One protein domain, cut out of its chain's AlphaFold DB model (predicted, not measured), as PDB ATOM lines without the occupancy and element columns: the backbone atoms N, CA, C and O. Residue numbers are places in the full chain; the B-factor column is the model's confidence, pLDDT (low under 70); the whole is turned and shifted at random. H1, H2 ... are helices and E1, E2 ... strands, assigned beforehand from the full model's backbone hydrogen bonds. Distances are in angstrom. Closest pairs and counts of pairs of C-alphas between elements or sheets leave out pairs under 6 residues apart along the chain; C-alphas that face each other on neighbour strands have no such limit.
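This is residues 297 to 499 of the 507 residues of an uncharacterized protein of Dyadobacter luticola (UniProt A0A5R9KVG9). A long helix, H6, runs through the middle of the model, with H2, H3 and H4 packed round it toward one end of the domain and H7 and H10 packed on it toward the other. H1 packs on H3 at the first end; H8 and H9 pack on H7, H5 packs on H8, and a small hairpin of strands, E1 and E2, lies by H7 and H9 at the far end. The printed part has 203 residues, with ten named helices followed along the chain by two named strands in an antiparallel sheet, order E1 - E2. It is mostly helix, with the helices mostly crossed, and compact: the radius of gyration of the C-alphas is 17.2 A, and the spans are 48 by 35 by 35 A.

H1, residues 298 to 306, touches H3, residues 324 to 337, at a shallow tilt of 15 degrees, the same way; the closest C-alphas are those of Leu 300 and Lys 331, 5.0 A apart. H2, residues 313 to 320, touches residues 373 to 377 of the hub H6, residues 373 to 398, about perpendicular at 81 degrees; the closest C-alphas, of Ile 318 and Ser 374, are 5.0 A apart. H3 touches residues 381 to 389 of H6, closest at the C-alphas of Leu 333 and Ala 385, 6.2 A. H4, residues 339 to 355, touches residues 380 to 388 of H6 at a steep tilt of 57 degrees, closest at the C-alphas of Tyr 345 and Ala 384, 5.1 A. H5, residues 359 to 366, touches H8, residues 428 to 438, closest at the C-alphas of Glu 361 and Ala 437, 6.1 A. H6 and H7, residues 408 to 425, form a helical hairpin at a steep tilt of 42 degrees, closest at the C-alphas of Ala 390 and Phe 418, 5.1 A. H7 touches H9, residues 445 to 463, closest at the C-alphas of Ala 416 and Gly 457, 3.9 A. H8 and H9 form a hairpin at a shallow tilt of 10 degrees, closest at the C-alphas of Ala 435 and Asn 454, 7.0 A. H10, residues 470 to 482, touches residues 389 to 394 of H6, closest at the C-alphas of Ser 393 and Val 474, 7.0 A. E1, residues 489 to 492, and E2, residues 495 to 498, form an antiparallel hairpin, with N 490 and O 497 within hydrogen-bond range at 2.8 A. The closest C-alphas of H7 and E1, of Cys 408 and Phe 490, are 5.1 A apart. In each of the ten helices every O i to N i+4 pair is within hydrogen-bond range.

H1 begins at C-alpha 298, (341.314, 387.705, 309.361). H6 measures 37.3 A, H9 26.8 A, H7 25.7 A and H4 24.0 A. E2 ends at C-alpha 498, (365.201, 428.036, 305.562).

The two C-alphas farthest apart, of Ala 298 and Gly 493, are 50.4 A apart. The printed part has no cut and no long link. Mean pLDDT of the printed part is 71.2; 95 residues are under 70, among them 339 to 382.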
ATOM      1  N   VAL A 297     341.557 389.604 313.168       90.00
ATOM      2  CA  VAL A 297     342.771 389.671 312.337       90.00
ATOM      3  C   VAL A 297     342.537 389.164 310.912       90.00
ATOM      4  O   VAL A 297     343.173 389.651 309.977       90.00
ATOM      5  N   ALA A 298     341.594 388.248 310.693       94.25
ATOM      6  CA  ALA A 298     341.314 387.705 309.361       94.25
ATOM      7  C   ALA A 298     340.999 388.786 308.292       94.25
ATOM      8  O   ALA A 298     341.568 388.713 307.197       94.25
ATOM      9  N   PRO A 299     340.197 389.840 308.575       92.62
ATOM     10  CA  PRO A 299     339.978 390.933 307.625       92.62
ATOM     11  C   PRO A 299     341.257 391.712 307.291       92.62
ATOM     12  O   PRO A 299     341.438 392.125 306.145       92.62
ATOM     13  N   LEU A 300     342.142 391.906 308.274       87.81
ATOM     14  CA  LEU A 300     343.445 392.541 308.076       87.81
ATOM     15  C   LEU A 300     344.318 391.697 307.139       87.81
ATOM     16  O   LEU A 300     344.858 392.239 306.180       87.81
ATOM     17  N   ILE A 301     344.421 390.384 307.370       91.19
ATOM     18  CA  ILE A 301     345.229 389.489 306.524       91.19
ATOM     19  C   ILE A 301     344.716 389.473 305.088       91.19
ATOM     20  O   ILE A 301     345.519 389.535 304.159       91.19
ATOM     21  N   SER A 302     343.397 389.424 304.893       92.00
ATOM     22  CA  SER A 302     342.797 389.451 303.557       92.00
ATOM     23  C   SER A 302     343.156 390.738 302.804       92.00
ATOM     24  O   SER A 302     343.659 390.692 301.678       92.00
ATOM     25  N   ILE A 303     343.007 391.897 303.460       86.94
ATOM     26  CA  ILE A 303     343.384 393.192 302.876       86.94
ATOM     27  C   ILE A 303     344.889 393.256 302.617       86.94
ATOM     28  O   ILE A 303     345.291 393.622 301.516       86.94
ATOM     29  N   ALA A 304     345.723 392.858 303.575       80.56
ATOM     30  CA  ALA A 304     347.175 392.830 303.425       80.56
ATOM     31  C   ALA A 304     347.608 391.953 302.241       80.56
ATOM     32  O   ALA A 304     348.357 392.418 301.382       80.56
ATOM     33  N   SER A 305     347.039 390.754 302.116       87.00
ATOM     34  CA  SER A 305     347.326 389.821 301.020       87.00
ATOM     35  C   SER A 305     346.924 390.409 299.665       87.00
ATOM     36  O   SER A 305     347.694 390.341 298.709       87.00
ATOM     37  N   SER A 306     345.768 391.086 299.586       86.12
ATOM     38  CA  SER A 306     345.337 391.811 298.374       86.12
ATOM     39  C   SER A 306     346.293 392.940 297.968       86.12
ATOM     40  O   SER A 306     346.335 393.350 296.809       86.12
ATOM     41  N   LYS A 307     347.086 393.434 298.925       78.56
ATOM     42  CA  LYS A 307     348.127 394.446 298.744       78.56
ATOM     43  C   LYS A 307     349.529 393.831 298.727       78.56
ATOM     44  O   LYS A 307     350.488 394.556 298.947       78.56
ATOM     45  N   GLY A 308     349.660 392.518 298.516       79.62
ATOM     46  CA  GLY A 308     350.947 391.828 298.410       79.62
ATOM     47  C   GLY A 308     351.734 391.702 299.721       79.62
ATOM     48  O   GLY A 308     352.919 391.361 299.681       79.62
ATOM     49  N   ILE A 309     351.122 391.981 300.872       77.94
ATOM     50  CA  ILE A 309     351.713 391.831 302.207       77.94
ATOM     51  C   ILE A 309     351.271 390.486 302.779       77.94
ATOM     52  O   ILE A 309     350.083 390.259 302.991       77.94
ATOM     53  N   ASN A 310     352.237 389.618 303.066       84.94
ATOM     54  CA  ASN A 310     351.996 388.327 303.699       84.94
ATOM     55  C   ASN A 310     352.591 388.354 305.103       84.94
ATOM     56  O   ASN A 310     353.745 388.749 305.259       84.94
ATOM     57  N   PHE A 311     351.814 387.914 306.089       83.94
ATOM     58  CA  PHE A 311     352.278 387.747 307.461       83.94
ATOM     59  C   PHE A 311     352.695 386.294 307.697       83.94
ATOM     60  O   PHE A 311     352.015 385.358 307.273       83.94
ATOM     61  N   THR A 312     353.817 386.109 308.376       85.88
ATOM     62  CA  THR A 312     354.273 384.819 308.899       85.88
ATOM     63  C   THR A 312     353.349 384.333 310.018       85.88
ATOM     64  O   THR A 312     352.627 385.116 310.634       85.88
ATOM     65  N   SER A 313     353.388 383.038 310.339       81.94
ATOM     66  CA  SER A 313     352.606 382.470 311.450       81.94
ATOM     67  C   SER A 313     352.899 383.160 312.789       81.94
ATOM     68  O   SER A 313     351.979 383.404 313.569       81.94
ATOM     69  N   THR A 314     354.152 383.548 313.027       79.56
ATOM     70  CA  THR A 314     354.563 384.315 314.212       79.56
ATOM     71  C   THR A 314     353.923 385.703 314.245       79.56
ATOM     72  O   THR A 314     353.416 386.125 315.281       79.56
ATOM     73  N   GLU A 315     353.891 386.415 313.118       82.38
ATOM     74  CA  GLU A 315     353.263 387.740 313.031       82.38
ATOM     75  C   GLU A 315     351.740 387.658 313.177       82.38
ATOM     76  O   GLU A 315     351.132 388.517 313.809       82.38
ATOM     77  N   ILE A 316     351.117 386.593 312.668       85.44
ATOM     78  CA  ILE A 316     349.687 386.336 312.869       85.44
ATOM     79  C   ILE A 316     349.389 386.082 314.352       85.44
ATOM     80  O   ILE A 316     348.415 386.623 314.872       85.44
ATOM     81  N   ALA A 317     350.234 385.321 315.055       80.62
ATOM     82  CA  ALA A 317     350.102 385.110 316.500       80.62
ATOM     83  C   ALA A 317     350.189 386.430 317.278       80.62
ATOM     84  O   ALA A 317     349.376 386.689 318.164       80.62
ATOM     85  N   ILE A 318     351.140 387.283 316.894       78.56
ATOM     86  CA  ILE A 318     351.319 388.627 317.449       78.56
ATOM     87  C   ILE A 318     350.077 389.490 317.211       78.56
ATOM     88  O   ILE A 318     349.593 390.128 318.142       78.56
ATOM     89  N   LEU A 319     349.551 389.509 315.985       80.00
ATOM     90  CA  LEU A 319     348.359 390.281 315.632       80.00
ATOM     91  C   LEU A 319     347.122 389.779 316.381       80.00
ATOM     92  O   LEU A 319     346.310 390.587 316.826       80.00
ATOM     93  N   ASN A 320     346.996 388.463 316.566       86.19
ATOM     94  CA  ASN A 320     345.903 387.853 317.323       86.19
ATOM     95  C   ASN A 320     345.894 388.283 318.795       86.19
ATOM     96  O   ASN A 320     344.826 388.280 319.403       86.19
ATOM     97  N   SER A 321     347.053 388.643 319.355       79.81
ATOM     98  CA  SER A 321     347.175 389.110 320.738       79.81
ATOM     99  C   SER A 321     346.947 390.618 320.898       79.81
ATOM    100  O   SER A 321     347.026 391.114 322.020       79.81
ATOM    101  N   GLN A 322     346.742 391.369 319.809       79.75
ATOM    102  CA  GLN A 322     346.519 392.816 319.872       79.75
ATOM    103  C   GLN A 322     345.046 393.146 320.124       79.75
ATOM    104  O   GLN A 322     344.144 392.383 319.776       79.75
ATOM    105  N   ASP A 323     344.796 394.332 320.678       81.06
ATOM    106  CA  ASP A 323     343.440 394.842 320.819       81.06
ATOM    107  C   ASP A 323     342.820 395.191 319.450       81.06
ATOM    108  O   ASP A 323     343.503 395.523 318.473       81.06
ATOM    109  N   ILE A 324     341.488 395.145 319.381       78.50
ATOM    110  CA  ILE A 324     340.731 395.376 318.144       78.50
ATOM    111  C   ILE A 324     340.969 396.760 317.524       78.50
ATOM    112  O   ILE A 324     340.935 396.893 316.299       78.50
ATOM    113  N   THR A 325     341.242 397.786 318.332       72.50
ATOM    114  CA  THR A 325     341.517 399.148 317.856       72.50
ATOM    115  C   THR A 325     342.840 399.180 317.109       72.50
ATOM    116  O   THR A 325     342.919 399.750 316.019       72.50
ATOM    117  N   MET A 326     343.868 398.524 317.654       72.06
ATOM    118  CA  MET A 326     345.173 398.418 317.012       72.06
ATOM    119  C   MET A 326     345.085 397.658 315.685       72.06
ATOM    120  O   MET A 326     345.565 398.145 314.660       72.06
ATOM    121  N   VAL A 327     344.406 396.506 315.668       77.69
ATOM    122  CA  VAL A 327     344.220 395.708 314.443       77.69
ATOM    123  C   VAL A 327     343.438 396.489 313.382       77.69
ATOM    124  O   VAL A 327     343.824 396.500 312.212       77.69
ATOM    125  N   THR A 328     342.378 397.198 313.785       79.56
ATOM    126  CA  THR A 328     341.580 398.049 312.885       79.56
ATOM    127  C   THR A 328     342.427 399.167 312.295       79.56
ATOM    128  O   THR A 328     342.416 399.390 311.089       79.56
ATOM    129  N   ARG A 329     343.249 399.818 313.118       71.62
ATOM    130  CA  ARG A 329     344.144 400.877 312.663       71.62
ATOM    131  C   ARG A 329     345.173 400.373 311.654       71.62
ATOM    132  O   ARG A 329     345.387 401.015 310.629       71.62
ATOM    133  N   ILE A 330     345.811 399.237 311.931       73.12
ATOM    134  CA  ILE A 330     346.767 398.608 311.010       73.12
ATOM    135  C   ILE A 330     346.079 398.283 309.679       73.12
ATOM    136  O   ILE A 330     346.621 398.567 308.609       73.12
ATOM    137  N   LYS A 331     344.861 397.736 309.744       83.88
ATOM    138  CA  LYS A 331     344.038 397.443 308.570       83.88
ATOM    139  C   LYS A 331     343.745 398.700 307.755       83.88
ATOM    140  O   LYS A 331     343.937 398.669 306.542       83.88
ATOM    141  N   ASP A 332     343.319 399.789 308.388       76.94
ATOM    142  CA  ASP A 332     343.006 401.043 307.697       76.94
ATOM    143  C   ASP A 332     344.246 401.625 307.008       76.94
ATOM    144  O   ASP A 332     344.179 402.054 305.853       76.94
ATOM    145  N   LEU A 333     345.403 401.565 307.671       67.94
ATOM    146  CA  LEU A 333     346.679 402.009 307.111       67.94
ATOM    147  C   LEU A 333     347.079 401.175 305.888       67.94
ATOM    148  O   LEU A 333     347.385 401.735 304.837       67.94
ATOM    149  N   ILE A 334     347.019 399.845 305.978       75.06
ATOM    150  CA  ILE A 334     347.344 398.961 304.848       75.06
ATOM    151  C   ILE A 334     346.328 399.111 303.710       75.06
ATOM    152  O   ILE A 334     346.709 399.116 302.539       75.06
ATOM    153  N   SER A 335     345.044 399.278 304.028       77.88
ATOM    154  CA  SER A 335     343.993 399.530 303.039       77.88
ATOM    155  C   SER A 335     344.280 400.805 302.239       77.88
ATOM    156  O   SER A 335     344.213 400.795 301.005       77.88
ATOM    157  N   THR A 336     344.679 401.868 302.944       70.75
ATOM    158  CA  THR A 336     344.954 403.193 302.370       70.75
ATOM    159  C   THR A 336     346.252 403.215 301.562       70.75
ATOM    160  O   THR A 336     346.310 403.837 300.505       70.75
ATOM    161  N   PHE A 337     347.296 402.526 302.029       64.06
ATOM    162  CA  PHE A 337     348.666 402.745 301.551       64.06
ATOM    163  C   PHE A 337     349.317 401.532 300.853       64.06
ATOM    164  O   PHE A 337     350.315 401.678 300.147       64.06
ATOM    165  N   GLY A 338     348.725 400.341 300.961       71.38
ATOM    166  CA  GLY A 338     349.029 399.172 300.131       71.38
ATOM    167  C   GLY A 338     350.497 398.717 300.113       71.38
ATOM    168  O   GLY A 338     351.151 398.648 301.150       71.38
ATOM    169  N   ASN A 339     351.006 398.394 298.914       62.72
ATOM    170  CA  ASN A 339     352.364 397.870 298.679       62.72
ATOM    171  C   ASN A 339     353.480 398.772 299.228       62.72
ATOM    172  O   ASN A 339     354.566 398.288 299.531       62.72
ATOM    173  N   ALA A 340     353.240 400.075 299.360       60.78
ATOM    174  CA  ALA A 340     354.273 400.992 299.812       60.78
ATOM    175  C   ALA A 340     354.565 400.870 301.315       60.78
ATOM    176  O   ALA A 340     355.720 400.979 301.719       60.78
ATOM    177  N   VAL A 341     353.562 400.496 302.121       62.56
ATOM    178  CA  VAL A 341     353.765 400.134 303.537       62.56
ATOM    179  C   VAL A 341     354.723 398.952 303.650       62.56
ATOM    180  O   VAL A 341     355.555 398.928 304.549       62.56
ATOM    181  N   LYS A 342     354.653 397.993 302.716       63.53
ATOM    182  CA  LYS A 342     355.567 396.845 302.666       63.53
ATOM    183  C   LYS A 342     357.005 397.276 302.403       63.53
ATOM    184  O   LYS A 342     357.912 396.787 303.066       63.53
ATOM    185  N   THR A 343     357.217 398.171 301.438       63.44
ATOM    186  CA  THR A 343     358.551 398.680 301.094       63.44
ATOM    187  C   THR A 343     359.163 399.439 302.264       63.44
ATOM    188  O   THR A 343     360.284 399.130 302.655       63.44
ATOM    189  N   ASP A 344     358.416 400.352 302.884       61.03
ATOM    190  CA  ASP A 344     358.910 401.124 304.029       61.03
ATOM    191  C   ASP A 344     359.101 400.257 305.274       61.03
ATOM    192  O   ASP A 344     360.082 400.427 305.997       61.03
ATOM    193  N   TYR A 345     358.229 399.270 305.493       62.94
ATOM    194  CA  TYR A 345     358.406 398.277 306.547       62.94
ATOM    195  C   TYR A 345     359.666 397.438 306.325       62.94
ATOM    196  O   TYR A 345     360.463 397.284 307.243       62.94
ATOM    197  N   ASN A 346     359.894 396.940 305.109       62.28
ATOM    198  CA  ASN A 346     361.084 396.157 304.780       62.28
ATOM    199  C   ASN A 346     362.363 396.993 304.875       62.28
ATOM    200  O   ASN A 346     363.370 396.498 305.371       62.28
ATOM    201  N   ASN A 347     362.326 398.256 304.446       59.25
ATOM    202  CA  ASN A 347     363.444 399.188 304.579       59.25
ATOM    203  C   ASN A 347     363.754 399.463 306.052       59.25
ATOM    204  O   ASN A 347     364.907 399.359 306.466       59.25
ATOM    205  N   LEU A 348     362.724 399.739 306.860       58.31
ATOM    206  CA  LEU A 348     362.857 399.885 308.305       58.31
ATOM    207  C   LEU A 348     363.439 398.609 308.919       58.31
ATOM    208  O   LEU A 348     364.396 398.678 309.681       58.31
ATOM    209  N   MET A 349     362.912 397.441 308.555       57.06
ATOM    210  CA  MET A 349     363.397 396.159 309.051       57.06
ATOM    211  C   MET A 349     364.847 395.908 308.654       57.06
ATOM    212  O   MET A 349     365.620 395.580 309.538       57.06
ATOM    213  N   MET A 350     365.253 396.148 307.403       58.34
ATOM    214  CA  MET A 350     366.657 396.052 306.985       58.34
ATOM    215  C   MET A 350     367.566 396.977 307.791       58.34
ATOM    216  O   MET A 350     368.649 396.556 308.186       58.34
ATOM    217  N   VAL A 351     367.149 398.222 308.041       53.78
ATOM    218  CA  VAL A 351     367.926 399.166 308.856       53.78
ATOM    219  C   VAL A 351     368.048 398.647 310.287       53.78
ATOM    220  O   VAL A 351     369.146 398.606 310.835       53.78
ATOM    221  N   LEU A 352     366.947 398.179 310.875       46.22
ATOM    222  CA  LEU A 352     366.910 397.687 312.250       46.22
ATOM    223  C   LEU A 352     367.673 396.366 312.436       46.22
ATOM    224  O   LEU A 352     368.373 396.202 313.432       46.22
ATOM    225  N   THR A 353     367.560 395.425 311.496       54.16
ATOM    226  CA  THR A 353     368.226 394.115 311.566       54.16
ATOM    227  C   THR A 353     369.666 394.162 311.071       54.16
ATOM    228  O   THR A 353     370.492 393.398 311.552       54.16
ATOM    229  N   GLY A 354     369.973 395.033 310.107       49.09
ATOM    230  CA  GLY A 354     371.291 395.135 309.479       49.09
ATOM    231  C   GLY A 354     372.258 396.065 310.208       49.09
ATOM    232  O   GLY A 354     373.452 395.785 310.234       49.09
ATOM    233  N   ARG A 355     371.769 397.150 310.829       52.72
ATOM    234  CA  ARG A 355     372.612 398.058 311.627       52.72
ATOM    235  C   ARG A 355     372.795 397.571 313.066       52.72
ATOM    236  O   ARG A 355     373.770 397.939 313.714       52.72
ATOM    237  N   GLY A 356     371.848 396.770 313.559       51.09
ATOM    238  CA  GLY A 356     371.619 396.642 314.991       51.09
ATOM    239  C   GLY A 356     371.074 397.957 315.554       51.09
ATOM    240  O   GLY A 356     371.436 399.057 315.126       51.09
ATOM    241  N   LEU A 357     370.161 397.856 316.511       53.59
ATOM    242  CA  LEU A 357     369.770 399.019 317.293       53.59
ATOM    243  C   LEU A 357     370.951 399.434 318.169       53.59
ATOM    244  O   LEU A 357     371.590 398.583 318.790       53.59
ATOM    245  N   SER A 358     371.254 400.730 318.233       56.12
ATOM    246  CA  SER A 358     372.179 401.202 319.263       56.12
ATOM    247  C   SER A 358     371.548 400.989 320.647       56.12
ATOM    248  O   SER A 358     370.319 400.966 320.759       56.12
ATOM    249  N   PRO A 359     372.343 400.884 321.726       57.94
ATOM    250  CA  PRO A 359     371.808 400.656 323.068       57.94
ATOM    251  C   PRO A 359     370.736 401.670 323.498       57.94
ATOM    252  O   PRO A 359     369.789 401.299 324.174       57.94
ATOM    253  N   LEU A 360     370.842 402.932 323.065       50.06
ATOM    254  CA  LEU A 360     369.846 403.982 323.331       50.06
ATOM    255  C   LEU A 360     368.532 403.771 322.570       50.06
ATOM    256  O   LEU A 360     367.467 404.131 323.062       50.06
ATOM    257  N   GLU A 361     368.600 403.211 321.368       55.09
ATOM    258  CA  GLU A 361     367.432 402.955 320.526       55.09
ATOM    259  C   GLU A 361     366.715 401.682 320.961       55.09
ATOM    260  O   GLU A 361     365.487 401.654 320.989       55.09
ATOM    261  N   ASP A 362     367.476 400.663 321.359       60.59
ATOM    262  CA  ASP A 362     366.927 399.448 321.955       60.59
ATOM    263  C   ASP A 362     366.308 399.769 323.319       60.59
ATOM    264  O   ASP A 362     365.147 399.459 323.540       60.59
ATOM    265  N   GLN A 363     366.989 400.554 324.162       57.06
ATOM    266  CA  GLN A 363     366.431 401.056 325.421       57.06
ATOM    267  C   GLN A 363     365.206 401.957 325.204       57.06
ATOM    268  O   GLN A 363     364.265 401.923 325.992       57.06
ATOM    269  N   GLY A 364     365.193 402.759 324.139       55.78
ATOM    270  CA  GLY A 364     364.043 403.571 323.753       55.78
ATOM    271  C   GLY A 364     362.850 402.727 323.309       55.78
ATOM    272  O   GLY A 364     361.723 403.087 323.625       55.78
ATOM    273  N   LEU A 365     363.081 401.609 322.617       55.06
ATOM    274  CA  LEU A 365     362.046 400.645 322.236       55.06
ATOM    275  C   LEU A 365     361.592 399.774 323.416       55.06
ATOM    276  O   LEU A 365     360.402 399.491 323.521       55.06
ATOM    277  N   ASP A 366     362.505 399.406 324.310       57.34
ATOM    278  CA  ASP A 366     362.246 398.628 325.526       57.34
ATOM    279  C   ASP A 366     361.512 399.457 326.592       57.34
ATOM    280  O   ASP A 366     360.693 398.941 327.342       57.34
ATOM    281  N   ALA A 367     361.739 400.773 326.639       52.72
ATOM    282  CA  ALA A 367     361.007 401.681 327.523       52.72
ATOM    283  C   ALA A 367     359.543 401.908 327.097       52.72
ATOM    284  O   ALA A 367     358.781 402.536 327.833       52.72
ATOM    285  N   LEU A 368     359.146 401.445 325.905       51.66
ATOM    286  CA  LEU A 368     357.788 401.596 325.372       51.66
ATOM    287  C   LEU A 368     356.869 400.409 325.709       51.66
ATOM    288  O   LEU A 368     355.669 400.473 325.448       51.66
ATOM    289  N   GLY A 369     357.405 399.373 326.347       49.66
ATOM    290  CA  GLY A 369     356.672 398.230 326.877       49.66
ATOM    291  C   GLY A 369     357.633 397.080 327.150       49.66
ATOM    292  O   GLY A 369     358.652 396.969 326.467       49.66
ATOM    293  N   ASP A 370     357.306 396.227 328.125       47.06
ATOM    294  CA  ASP A 370     358.071 395.006 328.388       47.06
ATOM    295  C   ASP A 370     358.290 394.276 327.060       47.06
ATOM    296  O   ASP A 370     357.356 394.151 326.274       47.06
ATOM    297  N   ASN A 371     359.539 393.893 326.802       51.88
ATOM    298  CA  ASN A 371     360.188 393.479 325.550       51.88
ATOM    299  C   ASN A 371     359.515 392.310 324.780       51.88
ATOM    300  O   ASN A 371     360.166 391.349 324.371       51.88
ATOM    301  N   ILE A 372     358.200 392.343 324.576       63.50
ATOM    302  CA  ILE A 372     357.460 391.347 323.821       63.50
ATOM    303  C   ILE A 372     357.645 391.720 322.354       63.50
ATOM    304  O   ILE A 372     357.292 392.815 321.910       63.50
ATOM    305  N   ALA A 373     358.204 390.793 321.579       62.22
ATOM    306  CA  ALA A 373     358.408 390.939 320.138       62.22
ATOM    307  C   ALA A 373     357.151 391.441 319.390       62.22
ATOM    308  O   ALA A 373     357.272 392.095 318.353       62.22
ATOM    309  N   SER A 374     355.958 391.197 319.948       59.09
ATOM    310  CA  SER A 374     354.675 391.715 319.475       59.09
ATOM    311  C   SER A 374     354.596 393.241 319.461       59.09
ATOM    312  O   SER A 374     354.215 393.829 318.451       59.09
ATOM    313  N   TYR A 375     355.015 393.896 320.541       62.97
ATOM    314  CA  TYR A 375     355.001 395.347 320.649       62.97
ATOM    315  C   TYR A 375     355.995 395.977 319.669       62.97
ATOM    316  O   TYR A 375     355.635 396.872 318.902       62.97
ATOM    317  N   LYS A 376     357.224 395.439 319.600       64.56
ATOM    318  CA  LYS A 376     358.240 395.881 318.627       64.56
ATOM    319  C   LYS A 376     357.727 395.750 317.188       64.56
ATOM    320  O   LYS A 376     357.923 396.665 316.390       64.56
ATOM    321  N   PHE A 377     357.034 394.660 316.854       68.06
ATOM    322  CA  PHE A 377     356.413 394.468 315.541       68.06
ATOM    323  C   PHE A 377     355.334 395.521 315.239       68.06
ATOM    324  O   PHE A 377     355.410 396.195 314.209       68.06
ATOM    325  N   THR A 378     354.379 395.720 316.151       64.94
ATOM    326  CA  THR A 378     353.293 396.704 316.005       64.94
ATOM    327  C   THR A 378     353.837 398.124 315.825       64.94
ATOM    328  O   THR A 378     353.436 398.839 314.905       64.94
ATOM    329  N   MET A 379     354.819 398.513 316.641       66.38
ATOM    330  CA  MET A 379     355.478 399.818 316.562       66.38
ATOM    331  C   MET A 379     356.141 400.059 315.207       66.38
ATOM    332  O   MET A 379     355.986 401.131 314.622       66.38
ATOM    333  N   ARG A 380     356.853 399.057 314.679       69.56
ATOM    334  CA  ARG A 380     357.517 399.137 313.369       69.56
ATOM    335  C   ARG A 380     356.512 399.298 312.235       69.56
ATOM    336  O   ARG A 380     356.721 400.111 311.338       69.56
ATOM    337  N   LEU A 381     355.402 398.569 312.300       66.88
ATOM    338  CA  LEU A 381     354.340 398.652 311.303       66.88
ATOM    339  C   LEU A 381     353.670 400.038 311.305       66.88
ATOM    340  O   LEU A 381     353.442 400.626 310.249       66.88
ATOM    341  N   MET A 382     353.420 400.596 312.492       67.44
ATOM    342  CA  MET A 382     352.863 401.944 312.654       67.44
ATOM    343  C   MET A 382     353.832 403.033 312.190       67.44
ATOM    344  O   MET A 382     353.412 403.983 311.529       67.44
ATOM    345  N   TYR A 383     355.122 402.881 312.490       73.25
ATOM    346  CA  TYR A 383     356.169 403.784 312.024       73.25
ATOM    347  C   TYR A 383     356.234 403.815 310.491       73.25
ATOM    348  O   TYR A 383     356.172 404.894 309.902       73.25
ATOM    349  N   ALA A 384     356.294 402.646 309.842       66.56
ATOM    350  CA  ALA A 384     356.342 402.537 308.383       66.56
ATOM    351  C   ALA A 384     355.111 403.173 307.721       66.56
ATOM    352  O   ALA A 384     355.225 403.945 306.771       66.56
ATOM    353  N   ALA A 385     353.924 402.916 308.268       64.69
ATOM    354  CA  ALA A 385     352.696 403.502 307.756       64.69
ATOM    355  C   ALA A 385     352.646 405.035 307.915       64.69
ATOM    356  O   ALA A 385     352.206 405.735 307.003       64.69
ATOM    357  N   ASN A 386     353.120 405.573 309.045       71.38
ATOM    358  CA  ASN A 386     353.192 407.019 309.268       71.38
ATOM    359  C   ASN A 386     354.235 407.694 308.362       71.38
ATOM    360  O   ASN A 386     353.982 408.795 307.868       71.38
ATOM    361  N   ALA A 387     355.377 407.042 308.117       70.31
ATOM    362  CA  ALA A 387     356.399 407.513 307.179       70.31
ATOM    363  C   ALA A 387     355.819 407.660 305.772       70.31
ATOM    364  O   ALA A 387     355.912 408.728 305.162       70.31
ATOM    365  N   TYR A 388     355.111 406.631 305.309       68.38
ATOM    366  CA  TYR A 388     354.475 406.662 304.004       68.38
ATOM    367  C   TYR A 388     353.361 407.711 303.903       68.38
ATOM    368  O   TYR A 388     353.253 408.425 302.900       68.38
ATOM    369  N   ALA A 389     352.535 407.850 304.945       67.69
ATOM    370  CA  ALA A 389     351.499 408.877 304.993       67.69
ATOM    371  C   ALA A 389     352.107 410.282 304.866       67.69
ATOM    372  O   ALA A 389     351.594 411.113 304.110       67.69
ATOM    373  N   ALA A 390     353.217 410.544 305.566       73.88
ATOM    374  CA  ALA A 390     353.943 411.806 305.467       73.88
ATOM    375  C   ALA A 390     354.496 412.012 304.053       73.88
ATOM    376  O   ALA A 390     354.288 413.072 303.468       73.88
ATOM    377  N   GLN A 391     355.108 410.984 303.460       71.81
ATOM    378  CA  GLN A 391     355.634 411.042 302.098       71.81
ATOM    379  C   GLN A 391     354.551 411.323 301.053       71.81
ATOM    380  O   GLN A 391     354.734 412.196 300.208       71.81
ATOM    381  N   THR A 392     353.409 410.642 301.131       66.69
ATOM    382  CA  THR A 392     352.282 410.844 300.207       66.69
ATOM    383  C   THR A 392     351.703 412.248 300.344       66.69
ATOM    384  O   THR A 392     351.449 412.921 299.350       66.69
ATOM    385  N   SER A 393     351.536 412.718 301.579       72.12
ATOM    386  CA  SER A 393     351.011 414.056 301.869       72.12
ATOM    387  C   SER A 393     351.936 415.152 301.349       72.12
ATOM    388  O   SER A 393     351.488 416.110 300.722       72.12
ATOM    389  N   THR A 394     353.240 414.984 301.560       70.94
ATOM    390  CA  THR A 394     354.260 415.852 300.979       70.94
ATOM    391  C   THR A 394     354.206 415.809 299.457       70.94
ATOM    392  O   THR A 394     354.213 416.864 298.832       70.94
ATOM    393  N   ALA A 395     354.126 414.622 298.850       67.38
ATOM    394  CA  ALA A 395     354.059 414.484 297.400       67.38
ATOM    395  C   ALA A 395     352.829 415.198 296.831       67.38
ATOM    396  O   ALA A 395     352.965 415.934 295.869       67.38
ATOM    397  N   LEU A 396     351.653 415.084 297.455       65.19
ATOM    398  CA  LEU A 396     350.451 415.814 297.032       65.19
ATOM    399  C   LEU A 396     350.634 417.338 297.073       65.19
ATOM    400  O   LEU A 396     350.122 418.034 296.201       65.19
ATOM    401  N   MET A 397     351.370 417.851 298.057       66.88
ATOM    402  CA  MET A 397     351.595 419.292 298.216       66.88
ATOM    403  C   MET A 397     352.708 419.837 297.325       66.88
ATOM    404  O   MET A 397     352.636 420.981 296.888       66.88
ATOM    405  N   PHE A 398     353.739 419.034 297.067       65.88
ATOM    406  CA  PHE A 398     354.956 419.458 296.374       65.88
ATOM    407  C   PHE A 398     355.152 418.792 295.006       65.88
ATOM    408  O   PHE A 398     356.181 419.028 294.376       65.88
ATOM    409  N   ASN A 399     354.163 418.041 294.494       55.50
ATOM    410  CA  ASN A 399     354.184 417.355 293.185       55.50
ATOM    411  C   ASN A 399     354.390 418.280 291.972       55.50
ATOM    412  O   ASN A 399     354.359 417.822 290.833       55.50
ATOM    413  N   TYR A 400     354.546 419.582 292.199       51.06
ATOM    414  CA  TYR A 400     354.558 420.603 291.165       51.06
ATOM    415  C   TYR A 400     355.955 421.130 290.809       51.06
ATOM    416  O   TYR A 400     356.123 421.726 289.748       51.06
ATOM    417  N   CYS A 401     356.983 420.898 291.631       48.00
ATOM    418  CA  CYS A 401     358.328 421.400 291.338       48.00
ATOM    419  C   CYS A 401     359.192 420.282 290.743       48.00
ATOM    420  O   CYS A 401     359.828 419.524 291.472       48.00
ATOM    421  N   GLY A 402     359.245 420.208 289.406       50.97
ATOM    422  CA  GLY A 402     360.135 419.337 288.615       50.97
ATOM    423  C   GLY A 402     361.634 419.645 288.766       50.97
ATOM    424  O   GLY A 402     362.387 419.568 287.799       50.97
ATOM    425  N   SER A 403     362.071 420.048 289.960       45.25
ATOM    426  CA  SER A 403     363.453 420.403 290.258       45.25
ATOM    427  C   SER A 403     364.304 419.152 290.474       45.25
ATOM    428  O   SER A 403     363.886 418.187 291.112       45.25
ATOM    429  N   THR A 404     365.542 419.209 289.998       47.84
ATOM    430  CA  THR A 404     366.594 418.217 290.249       47.84
ATOM    431  C   THR A 404     367.134 418.259 291.687       47.84
ATOM    432  O   THR A 404     367.853 417.344 292.078       47.84
ATOM    433  N   CYS A 405     366.729 419.232 292.524       51.00
ATOM    434  CA  CYS A 405     366.812 419.145 293.998       51.00
ATOM    435  C   CYS A 405     365.641 418.298 294.519       51.00
ATOM    436  O   CYS A 405     364.911 418.731 295.411       51.00
ATOM    437  N   ALA A 406     365.411 417.136 293.897       40.25
ATOM    438  CA  ALA A 406     364.148 416.390 293.867       40.25
ATOM    439  C   ALA A 406     363.571 415.975 295.239       40.25
ATOM    440  O   ALA A 406     362.525 415.336 295.301       40.25
ATOM    441  N   THR A 407     364.207 416.339 296.351       53.28
ATOM    442  CA  THR A 407     363.774 416.004 297.703       53.28
ATOM    443  C   THR A 407     363.974 417.113 298.736       53.28
ATOM    444  O   THR A 407     363.561 416.918 299.855       53.28
ATOM    445  N   CYS A 408     364.511 418.302 298.466       67.50
ATOM    446  CA  CYS A 408     365.035 419.140 299.563       67.50
ATOM    447  C   CYS A 408     363.931 419.737 300.484       67.50
ATOM    448  O   CYS A 408     363.835 419.398 301.667       67.50
ATOM    449  N   LYS A 409     363.031 420.576 299.943       67.75
ATOM    450  CA  LYS A 409     361.887 421.143 300.701       67.75
ATOM    451  C   LYS A 409     360.812 420.105 301.011       67.75
ATOM    452  O   LYS A 409     360.214 420.122 302.082       67.75
ATOM    453  N   ALA A 410     360.581 419.194 300.069       69.56
ATOM    454  CA  ALA A 410     359.647 418.096 300.242       69.56
ATOM    455  C   ALA A 410     360.092 417.184 301.396       69.56
ATOM    456  O   ALA A 410     359.295 416.871 302.273       69.56
ATOM    457  N   ASN A 411     361.373 416.816 301.466       73.12
ATOM    458  CA  ASN A 411     361.907 416.021 302.566       73.12
ATOM    459  C   ASN A 411     361.789 416.796 303.877       73.12
ATOM    460  O   ASN A 411     361.229 416.262 304.825       73.12
ATOM    461  N   ALA A 412     362.150 418.080 303.907       74.19
ATOM    462  CA  ALA A 412     361.950 418.910 305.094       74.19
ATOM    463  C   ALA A 412     360.502 418.877 305.621       74.19
ATOM    464  O   ALA A 412     360.248 418.632 306.803       74.19
ATOM    465  N   PHE A 413     359.533 419.041 304.720       78.31
ATOM    466  CA  PHE A 413     358.109 418.967 305.039       78.31
ATOM    467  C   PHE A 413     357.665 417.557 305.449       78.31
ATOM    468  O   PHE A 413     356.859 417.403 306.367       78.31
ATOM    469  N   LYS A 414     358.226 416.523 304.810       81.31
ATOM    470  CA  LYS A 414     358.013 415.113 305.154       81.31
ATOM    471  C   LYS A 414     358.451 414.840 306.589       81.31
ATOM    472  O   LYS A 414     357.668 414.247 307.312       81.31
ATOM    473  N   HIS A 415     359.629 415.292 307.018       80.69
ATOM    474  CA  HIS A 415     360.117 415.086 308.390       80.69
ATOM    475  C   HIS A 415     359.221 415.788 309.427       80.69
ATOM    476  O   HIS A 415     358.822 415.181 310.421       80.69
ATOM    477  N   ALA A 416     358.768 417.013 309.142       83.44
ATOM    478  CA  ALA A 416     357.817 417.704 310.013       83.44
ATOM    479  C   ALA A 416     356.468 416.965 310.134       83.44
ATOM    480  O   ALA A 416     355.978 416.740 311.243       83.44
ATOM    481  N   LEU A 417     355.875 416.549 309.007       81.38
ATOM    482  CA  LEU A 417     354.637 415.758 308.997       81.38
ATOM    483  C   LEU A 417     354.808 414.395 309.659       81.38
ATOM    484  O   LEU A 417     353.926 413.941 310.387       81.38
ATOM    485  N   PHE A 418     355.942 413.752 309.410       81.56
ATOM    486  CA  PHE A 418     356.281 412.462 309.974       81.56
ATOM    487  C   PHE A 418     356.288 412.520 311.498       81.56
ATOM    488  O   PHE A 418     355.641 411.692 312.150       81.56
ATOM    489  N   LEU A 419     356.924 413.543 312.076       81.88
ATOM    490  CA  LEU A 419     356.919 413.701 313.522       81.88
ATOM    491  C   LEU A 419     355.516 413.991 314.069       81.88
ATOM    492  O   LEU A 419     355.145 413.430 315.094       81.88
ATOM    493  N   ILE A 420     354.706 414.793 313.377       81.88
ATOM    494  CA  ILE A 420     353.314 415.077 313.772       81.88
ATOM    495  C   ILE A 420     352.464 413.800 313.774       81.88
ATOM    496  O   ILE A 420     351.717 413.544 314.725       81.88
ATOM    497  N   PHE A 421     352.572 412.973 312.730       78.06
ATOM    498  CA  PHE A 421     351.848 411.706 312.659       78.06
ATOM    499  C   PHE A 421     352.297 410.759 313.763       78.06
ATOM    500  O   PHE A 421     351.445 410.173 314.429       78.06
ATOM    501  N   ASN A 422     353.593 410.685 314.056       75.00
ATOM    502  CA  ASN A 422     354.086 409.913 315.190       75.00
ATOM    503  C   ASN A 422     353.639 410.482 316.539       75.00
ATOM    504  O   ASN A 422     353.211 409.703 317.375       75.00
ATOM    505  N   ALA A 423     353.633 411.795 316.752       72.12
ATOM    506  CA  ALA A 423     353.187 412.416 318.003       72.12
ATOM    507  C   ALA A 423     351.677 412.255 318.262       72.12
ATOM    508  O   ALA A 423     351.230 412.259 319.406       72.12
ATOM    509  N   LYS A 424     350.870 412.081 317.207       67.12
ATOM    510  CA  LYS A 424     349.459 411.671 317.331       67.12
ATOM    511  C   LYS A 424     349.323 410.203 317.747       67.12
ATOM    512  O   LYS A 424     348.318 409.805 318.330       67.12
ATOM    513  N   THR A 425     350.292 409.391 317.354       61.62
ATOM    514  CA  THR A 425     350.236 407.930 317.379       61.62
ATOM    515  C   THR A 425     350.882 407.334 318.622       61.62
ATOM    516  O   THR A 425     350.383 406.360 319.177       61.62
ATOM    517  N   PHE A 426     351.972 407.952 319.041       60.88
ATOM    518  CA  PHE A 426     352.784 407.675 320.206       60.88
ATOM    519  C   PHE A 426     352.715 408.886 321.127       60.88
ATOM    520  O   PHE A 426     352.322 409.973 320.710       60.88
ATOM    521  N   THR A 427     353.136 408.740 322.382       66.00
ATOM    522  CA  THR A 427     353.361 409.942 323.191       66.00
ATOM    523  C   THR A 427     354.435 410.808 322.521       66.00
ATOM    524  O   THR A 427     355.354 410.284 321.888       66.00
ATOM    525  N   GLN A 428     354.335 412.132 322.657       67.00
ATOM    526  CA  GLN A 428     355.276 413.084 322.048       67.00
ATOM    527  C   GLN A 428     356.742 412.725 322.335       67.00
ATOM    528  O   GLN A 428     357.563 412.691 321.425       67.00
ATOM    529  N   LYS A 429     357.042 412.355 323.585       64.69
ATOM    530  CA  LYS A 429     358.390 411.976 324.019       64.69
ATOM    531  C   LYS A 429     358.918 410.732 323.294       64.69
ATOM    532  O   LYS A 429     360.096 410.651 322.978       64.69
ATOM    533  N   SER A 430     358.044 409.776 322.990       61.59
ATOM    534  CA  SER A 430     358.391 408.573 322.224       61.59
ATOM    535  C   SER A 430     358.675 408.897 320.756       61.59
ATOM    536  O   SER A 430     359.616 408.361 320.174       61.59
ATOM    537  N   ALA A 431     357.870 409.783 320.162       66.69
ATOM    538  CA  ALA A 431     358.080 410.247 318.795       66.69
ATOM    539  C   ALA A 431     359.430 410.970 318.661       66.69
ATOM    540  O   ALA A 431     360.157 410.720 317.705       66.69
ATOM    541  N   GLU A 432     359.794 411.794 319.647       67.81
ATOM    542  CA  GLU A 432     361.091 412.477 319.714       67.81
ATOM    543  C   GLU A 432     362.261 411.491 319.805       67.81
ATOM    544  O   GLU A 432     363.223 411.625 319.050       67.81
ATOM    545  N   THR A 433     362.165 410.463 320.655       65.88
ATOM    546  CA  THR A 433     363.202 409.422 320.767       65.88
ATOM    547  C   THR A 433     363.390 408.659 319.455       65.88
ATOM    548  O   THR A 433     364.518 408.500 318.994       65.88
ATOM    549  N   LEU A 434     362.300 408.211 318.824       61.91
ATOM    550  CA  LEU A 434     362.361 407.443 317.573       61.91
ATOM    551  C   LEU A 434     362.812 408.291 316.380       61.91
ATOM    552  O   LEU A 434     363.490 407.787 315.488       61.91
ATOM    553  N   ALA A 435     362.455 409.573 316.355       69.12
ATOM    554  CA  ALA A 435     362.970 410.497 315.359       69.12
ATOM    555  C   ALA A 435     364.467 410.740 315.572       69.12
ATOM    556  O   ALA A 435     365.243 410.560 314.646       69.12
ATOM    557  N   GLY A 436     364.907 411.027 316.801       67.81
ATOM    558  CA  GLY A 436     366.334 411.167 317.115       67.81
ATOM    559  C   GLY A 436     367.161 409.931 316.740       67.81
ATOM    560  O   GLY A 436     368.280 410.071 316.249       67.81
ATOM    561  N   ALA A 437     366.584 408.739 316.912       63.19
ATOM    562  CA  ALA A 437     367.142 407.463 316.472       63.19
ATOM    563  C   ALA A 437     367.240 407.341 314.942       63.19
ATOM    564  O   ALA A 437     368.264 406.921 314.412       63.19
ATOM    565  N   HIS A 438     366.195 407.746 314.214       65.25
ATOM    566  CA  HIS A 438     366.219 407.802 312.748       65.25
ATOM    567  C   HIS A 438     367.387 408.658 312.240       65.25
ATOM    568  O   HIS A 438     368.070 408.277 311.292       65.25
ATOM    569  N   GLU A 439     367.687 409.746 312.955       67.88
ATOM    570  CA  GLU A 439     368.742 410.697 312.594       67.88
ATOM    571  C   GLU A 439     370.153 410.333 313.090       67.88
ATOM    572  O   GLU A 439     371.073 411.151 312.963       67.88
ATOM    573  N   SER A 440     370.361 409.144 313.676       60.06
ATOM    574  CA  SER A 440     371.644 408.738 314.284       60.06
ATOM    575  C   SER A 440     372.723 408.287 313.278       60.06
ATOM    576  O   SER A 440     373.780 407.796 313.677       60.06
ATOM    577  N   GLY A 441     372.490 408.466 311.970       58.44
ATOM    578  CA  GLY A 441     373.490 408.277 310.909       58.44
ATOM    579  C   GLY A 441     374.637 409.302 310.941       58.44
ATOM    580  O   GLY A 441     374.630 410.233 311.747       58.44
ATOM    581  N   GLN A 442     375.648 409.119 310.074       57.34
ATOM    582  CA  GLN A 442     376.851 409.969 310.012       57.34
ATOM    583  C   GLN A 442     376.520 411.468 310.076       57.34
ATOM    584  O   GLN A 442     375.604 411.950 309.410       57.34
ATOM    585  N   ALA A 443     377.302 412.209 310.867       70.94
ATOM    586  CA  ALA A 443     377.178 413.656 310.974       70.94
ATOM    587  C   ALA A 443     377.310 414.302 309.582       70.94
ATOM    588  O   ALA A 443     378.326 414.146 308.909       70.94
ATOM    589  N   GLY A 444     376.272 415.021 309.160       83.19
ATOM    590  CA  GLY A 444     376.168 415.614 307.832       83.19
ATOM    591  C   GLY A 444     374.987 416.575 307.740       83.19
ATOM    592  O   GLY A 444     374.203 416.706 308.684       83.19
ATOM    593  N   LEU A 445     374.875 417.272 306.608       82.25
ATOM    594  CA  LEU A 445     373.807 418.250 306.387       82.25
ATOM    595  C   LEU A 445     372.417 417.601 306.413       82.25
ATOM    596  O   LEU A 445     371.506 418.226 306.942       82.25
ATOM    597  N   ASP A 446     372.276 416.360 305.934       80.94
ATOM    598  CA  ASP A 446     371.009 415.608 305.960       80.94
ATOM    599  C   ASP A 446     370.539 415.359 307.401       80.94
ATOM    600  O   ASP A 446     369.481 415.838 307.796       80.94
ATOM    601  N   SER A 447     371.387 414.760 308.248       81.62
ATOM    602  CA  SER A 447     371.068 414.541 309.674       81.62
ATOM    603  C   SER A 447     370.752 415.852 310.407       81.62
ATOM    604  O   SER A 447     369.904 415.890 311.301       81.62
ATOM    605  N   LYS A 448     371.421 416.958 310.048       85.06
ATOM    606  CA  LYS A 448     371.135 418.273 310.637       85.06
ATOM    607  C   LYS A 448     369.784 418.827 310.165       85.06
ATOM    608  O   LYS A 448     369.008 419.288 311.000       85.06
ATOM    609  N   MET A 449     369.498 418.747 308.865       86.75
ATOM    610  CA  MET A 449     368.216 419.127 308.269       86.75
ATOM    611  C   MET A 449     367.064 418.378 308.941       86.75
ATOM    612  O   MET A 449     366.091 418.985 309.383       86.75
ATOM    613  N   ASP A 450     367.191 417.063 309.056       83.25
ATOM    614  CA  ASP A 450     366.128 416.209 309.561       83.25
ATOM    615  C   ASP A 450     365.870 416.453 311.057       83.25
ATOM    616  O   ASP A 450     364.716 416.590 311.468       83.25
ATOM    617  N   LYS A 451     366.919 416.659 311.872       83.31
ATOM    618  CA  LYS A 451     366.781 417.074 313.286       83.31
ATOM    619  C   LYS A 451     366.036 418.398 313.444       83.31
ATOM    620  O   LYS A 451     365.140 418.491 314.285       83.31
ATOM    621  N   GLU A 452     366.390 419.412 312.657       87.12
ATOM    622  CA  GLU A 452     365.744 420.728 312.715       87.12
ATOM    623  C   GLU A 452     364.271 420.653 312.278       87.12
ATOM    624  O   GLU A 452     363.395 421.216 312.938       87.12
ATOM    625  N   ASN A 453     363.964 419.884 311.232       87.00
ATOM    626  CA  ASN A 453     362.593 419.712 310.746       87.00
ATOM    627  C   ASN A 453     361.723 418.844 311.657       87.00
ATOM    628  O   ASN A 453     360.536 419.131 311.823       87.00
ATOM    629  N   ASN A 454     362.297 417.820 312.288       85.12
ATOM    630  CA  ASN A 454     361.620 417.065 313.335       85.12
ATOM    631  C   ASN A 454     361.295 418.003 314.511       85.12
ATOM    632  O   ASN A 454     360.139 418.098 314.915       85.12
ATOM    633  N   ALA A 455     362.262 418.781 315.011       85.19
ATOM    634  CA  ALA A 455     362.006 419.750 316.080       85.19
ATOM    635  C   ALA A 455     360.872 420.730 315.716       85.19
ATOM    636  O   ALA A 455     359.966 420.956 316.525       85.19
ATOM    637  N   ALA A 456     360.863 421.223 314.473       86.62
ATOM    638  CA  ALA A 456     359.781 422.051 313.957       86.62
ATOM    639  C   ALA A 456     358.430 421.316 313.958       86.62
ATOM    640  O   ALA A 456     357.432 421.857 314.432       86.62
ATOM    641  N   GLY A 457     358.385 420.056 313.512       85.88
ATOM    642  CA  GLY A 457     357.191 419.210 313.587       85.88
ATOM    643  C   GLY A 457     356.634 419.068 315.011       85.88
ATOM    644  O   GLY A 457     355.422 419.183 315.208       85.88
ATOM    645  N   SER A 458     357.500 418.896 316.019       84.25
ATOM    646  CA  SER A 458     357.102 418.751 317.437       84.25
ATOM    647  C   SER A 458     356.464 420.036 317.956       84.25
ATOM    648  O   SER A 458     355.415 420.031 318.613       84.25
ATOM    649  N   ALA A 459     357.066 421.170 317.608       84.50
ATOM    650  CA  ALA A 459     356.559 422.467 318.007       84.50
ATOM    651  C   ALA A 459     355.258 422.833 317.268       84.50
ATOM    652  O   ALA A 459     354.342 423.358 317.899       84.50
ATOM    653  N   ILE A 460     355.114 422.479 315.983       84.62
ATOM    654  CA  ILE A 460     353.849 422.607 315.235       84.62
ATOM    655  C   ILE A 460     352.757 421.779 315.913       84.62
ATOM    656  O   ILE A 460     351.684 422.304 316.205       84.62
ATOM    657  N   PHE A 461     353.022 420.508 316.220       83.88
ATOM    658  CA  PHE A 461     352.068 419.663 316.939       83.88
ATOM    659  C   PHE A 461     351.631 420.293 318.271       83.88
ATOM    660  O   PHE A 461     350.439 420.350 318.570       83.88
ATOM    661  N   SER A 462     352.588 420.821 319.037       82.31
ATOM    662  CA  SER A 462     352.329 421.466 320.330       82.31
ATOM    663  C   SER A 462     351.527 422.768 320.201       82.31
ATOM    664  O   SER A 462     350.706 423.080 321.062       82.31
ATOM    665  N   HIS A 463     351.751 423.535 319.129       81.62
ATOM    666  CA  HIS A 463     351.063 424.800 318.877       81.62
ATOM    667  C   HIS A 463     349.617 424.580 318.417       81.62
ATOM    668  O   HIS A 463     348.684 425.214 318.914       81.62
ATOM    669  N   PHE A 464     349.411 423.640 317.497       75.50
ATOM    670  CA  PHE A 464     348.097 423.294 316.972       75.50
ATOM    671  C   PHE A 464     347.477 422.151 317.790       75.50
ATOM    672  O   PHE A 464     347.361 421.022 317.317       75.50
ATOM    673  N   ASN A 465     347.060 422.448 319.025       62.28
ATOM    674  CA  ASN A 465     346.373 421.488 319.897       62.28
ATOM    675  C   ASN A 465     345.182 420.804 319.190       62.28
ATOM    676  O   ASN A 465     344.286 421.477 318.675       62.28
ATOM    677  N   GLY A 466     345.114 419.468 319.245       63.59
ATOM    678  CA  GLY A 466     343.912 418.693 318.901       63.59
ATOM    679  C   GLY A 466     344.107 417.595 317.853       63.59
ATOM    680  O   GLY A 466     345.169 417.447 317.254       63.59
ATOM    681  N   SER A 467     343.053 416.807 317.625       64.19
ATOM    682  CA  SER A 467     343.007 415.844 316.526       64.19
ATOM    683  C   SER A 467     342.923 416.570 315.178       64.19
ATOM    684  O   SER A 467     342.466 417.711 315.078       64.19
ATOM    685  N   GLY A 468     343.402 415.905 314.131       68.00
ATOM    686  CA  GLY A 468     343.312 416.397 312.765       68.00
ATOM    687  C   GLY A 468     343.392 415.255 311.763       68.00
ATOM    688  O   GLY A 468     344.023 414.224 312.052       68.00
ATOM    689  N   THR A 469     342.727 415.427 310.621       72.31
ATOM    690  CA  THR A 469     342.950 414.603 309.426       72.31
ATOM    691  C   THR A 469     344.330 414.903 308.842       72.31
ATOM    692  O   THR A 469     344.984 415.883 309.216       72.31
ATOM    693  N   THR A 470     344.788 414.051 307.931       68.06
ATOM    694  CA  THR A 470     346.041 414.236 307.191       68.06
ATOM    695  C   THR A 470     346.088 415.612 306.519       68.06
ATOM    696  O   THR A 470     347.044 416.360 306.700       68.06
ATOM    697  N   GLU A 471     345.008 416.008 305.846       74.00
ATOM    698  CA  GLU A 471     344.882 417.277 305.121       74.00
ATOM    699  C   GLU A 471     344.909 418.481 306.071       74.00
ATOM    700  O   GLU A 471     345.514 419.512 305.777       74.00
ATOM    701  N   GLN A 472     344.290 418.351 307.248       80.00
ATOM    702  CA  GLN A 472     344.324 419.399 308.265       80.00
ATOM    703  C   GLN A 472     345.739 419.602 308.815       80.00
ATOM    704  O   GLN A 472     346.153 420.741 309.022       80.00
ATOM    705  N   TRP A 473     346.499 418.525 309.028       82.44
ATOM    706  CA  TRP A 473     347.895 418.629 309.458       82.44
ATOM    707  C   TRP A 473     348.790 419.216 308.377       82.44
ATOM    708  O   TRP A 473     349.575 420.111 308.672       82.44
ATOM    709  N   VAL A 474     348.598 418.804 307.129       79.50
ATOM    710  CA  VAL A 474     349.241 419.414 305.964       79.50
ATOM    711  C   VAL A 474     349.007 420.929 305.932       79.50
ATOM    712  O   VAL A 474     349.960 421.702 305.826       79.50
ATOM    713  N   SER A 475     347.759 421.372 306.112       80.69
ATOM    714  CA  SER A 475     347.434 422.800 306.167       80.69
ATOM    715  C   SER A 475     348.098 423.509 307.349       80.69
ATOM    716  O   SER A 475     348.544 424.641 307.191       80.69
ATOM    717  N   ARG A 476     348.181 422.876 308.525       84.56
ATOM    718  CA  ARG A 476     348.809 423.463 309.722       84.56
ATOM    719  C   ARG A 476     350.318 423.620 309.563       84.56
ATOM    720  O   ARG A 476     350.843 424.671 309.916       84.56
ATOM    721  N   VAL A 477     351.003 422.622 308.999       81.62
ATOM    722  CA  VAL A 477     352.442 422.717 308.706       81.62
ATOM    723  C   VAL A 477     352.700 423.833 307.699       81.62
ATOM    724  O   VAL A 477     353.609 424.637 307.904       81.62
ATOM    725  N   LYS A 478     351.860 423.947 306.662       78.56
ATOM    726  CA  LYS A 478     351.927 425.060 305.709       78.56
ATOM    727  C   LYS A 478     351.774 426.407 306.415       78.56
ATOM    728  O   LYS A 478     352.659 427.243 306.305       78.56
ATOM    729  N   THR A 479     350.719 426.589 307.206       80.50
ATOM    730  CA  THR A 479     350.496 427.830 307.962       80.50
ATOM    731  C   THR A 479     351.668 428.158 308.890       80.50
ATOM    732  O   THR A 479     352.102 429.303 308.938       80.50
ATOM    733  N   ALA A 480     352.225 427.174 309.599       78.25
ATOM    734  CA  ALA A 480     353.377 427.387 310.480       78.25
ATOM    735  C   ALA A 480     354.637 427.831 309.721       78.25
ATOM    736  O   ALA A 480     355.410 428.658 310.218       78.25
ATOM    737  N   THR A 481     354.813 427.282 308.518       73.94
ATOM    738  CA  THR A 481     355.906 427.623 307.610       73.94
ATOM    739  C   THR A 481     355.718 429.038 307.051       73.94
ATOM    740  O   THR A 481     356.624 429.861 307.159       73.94
ATOM    741  N   ASP A 482     354.518 429.348 306.549       71.12
ATOM    742  CA  ASP A 482     354.158 430.635 305.936       71.12
ATOM    743  C   ASP A 482     354.189 431.795 306.941       71.12
ATOM    744  O   ASP A 482     354.640 432.892 306.622       71.12
ATOM    745  N   LEU A 483     353.749 431.560 308.183       66.44
ATOM    746  CA  LEU A 483     353.801 432.556 309.262       66.44
ATOM    747  C   LEU A 483     355.221 432.769 309.805       66.44
ATOM    748  O   LEU A 483     355.425 433.573 310.715       66.44
ATOM    749  N   GLY A 484     356.205 432.015 309.310       61.84
ATOM    750  CA  GLY A 484     357.587 432.080 309.760       61.84
ATOM    751  C   GLY A 484     357.788 431.698 311.231       61.84
ATOM    752  O   GLY A 484     358.847 431.974 311.797       61.84
ATOM    753  N   GLN A 485     356.798 431.065 311.858       61.88
ATOM    754  CA  GLN A 485     356.850 430.673 313.266       61.88
ATOM    755  C   GLN A 485     357.736 429.440 313.478       61.88
ATOM    756  O   GLN A 485     358.290 429.265 314.560       61.88
ATOM    757  N   GLN A 486     357.882 428.603 312.445       69.00
ATOM    758  CA  GLN A 486     358.637 427.348 312.449       69.00
ATOM    759  C   GLN A 486     359.251 427.155 311.052       69.00
ATOM    760  O   GLN A 486     358.665 426.507 310.188       69.00
ATOM    761  N   GLY A 487     360.381 427.814 310.775       76.81
ATOM    762  CA  GLY A 487     361.025 427.709 309.464       76.81
ATOM    763  C   GLY A 487     361.651 426.331 309.296       76.81
ATOM    764  O   GLY A 487     362.695 426.080 309.888       76.81
ATOM    765  N   LEU A 488     361.030 425.467 308.494       85.31
ATOM    766  CA  LEU A 488     361.665 424.231 308.041       85.31
ATOM    767  C   LEU A 488     362.972 424.568 307.312       85.31
ATOM    768  O   LEU A 488     363.095 425.635 306.710       85.31
ATOM    769  N   VAL A 489     363.950 423.676 307.354       86.75
ATOM    770  CA  VAL A 489     365.227 423.842 306.657       86.75
ATOM    771  C   VAL A 489     365.396 422.772 305.600       86.75
ATOM    772  O   VAL A 489     364.920 421.656 305.754       86.75
ATOM    773  N   PHE A 490     366.072 423.095 304.512       84.56
ATOM    774  CA  PHE A 490     366.375 422.160 303.440       84.56
ATOM    775  C   PHE A 490     367.786 422.397 302.921       84.56
ATOM    776  O   PHE A 490     368.352 423.471 303.106       84.56
ATOM    777  N   ILE A 491     368.365 421.405 302.257       83.06
ATOM    778  CA  ILE A 491     369.724 421.523 301.728       83.06
ATOM    779  C   ILE A 491     369.683 422.108 300.320       83.06
ATOM    780  O   ILE A 491     368.969 421.609 299.451       83.06
ATOM    781  N   LYS A 492     370.478 423.150 300.076       81.88
ATOM    782  CA  LYS A 492     370.702 423.738 298.752       81.88
ATOM    783  C   LYS A 492     372.167 424.147 298.638       81.88
ATOM    784  O   LYS A 492     372.658 424.918 299.454       81.88
ATOM    785  N   GLY A 493     372.876 423.612 297.640       81.38
ATOM    786  CA  GLY A 493     374.278 423.964 297.377       81.38
ATOM    787  C   GLY A 493     375.215 423.773 298.581       81.38
ATOM    788  O   GLY A 493     376.013 424.658 298.863       81.38
ATOM    789  N   ASN A 494     375.095 422.649 299.303       84.00
ATOM    790  CA  ASN A 494     375.833 422.342 300.543       84.00
ATOM    791  C   ASN A 494     375.586 423.305 301.723       84.00
ATOM    792  O   ASN A 494     376.372 423.336 302.670       84.00
ATOM    793  N   ALA A 495     374.490 424.060 301.712       85.12
ATOM    794  CA  ALA A 495     374.048 424.861 302.848       85.12
ATOM    795  C   ALA A 495     372.637 424.453 303.287       85.12
ATOM    796  O   ALA A 495     371.838 423.992 302.470       85.12
ATOM    797  N   LEU A 496     372.333 424.643 304.573       85.69
ATOM    798  CA  LEU A 496     370.958 424.612 305.066       85.69
ATOM    799  C   LEU A 496     370.315 425.965 304.811       85.69
ATOM    800  O   LEU A 496     370.812 426.988 305.276       85.69
ATOM    801  N   ILE A 497     369.207 425.939 304.093       85.44
ATOM    802  CA  ILE A 497     368.409 427.097 303.732       85.44
ATOM    803  C   ILE A 497     367.049 426.961 304.400       85.44
ATOM    804  O   ILE A 497     366.452 425.886 304.397       85.44
ATOM    805  N   SER A 498     366.542 428.044 304.984       84.88
ATOM    806  CA  SER A 498     365.201 428.036 305.562       84.88
ATOM    807  C   SER A 498     364.139 428.115 304.467       84.88
ATOM    808  O   SER A 498     364.294 428.841 303.491       84.88
ATOM    809  N   THR A 499     362.997 427.455 304.649       74.56
ATOM    810  CA  THR A 499     361.807 427.618 303.800       74.56
ATOM    811  C   THR A 499     361.257 429.043 303.790       74.56
ATOM    812  O   THR A 499     360.466 429.365 302.908       74.56
TER     813      THR A 499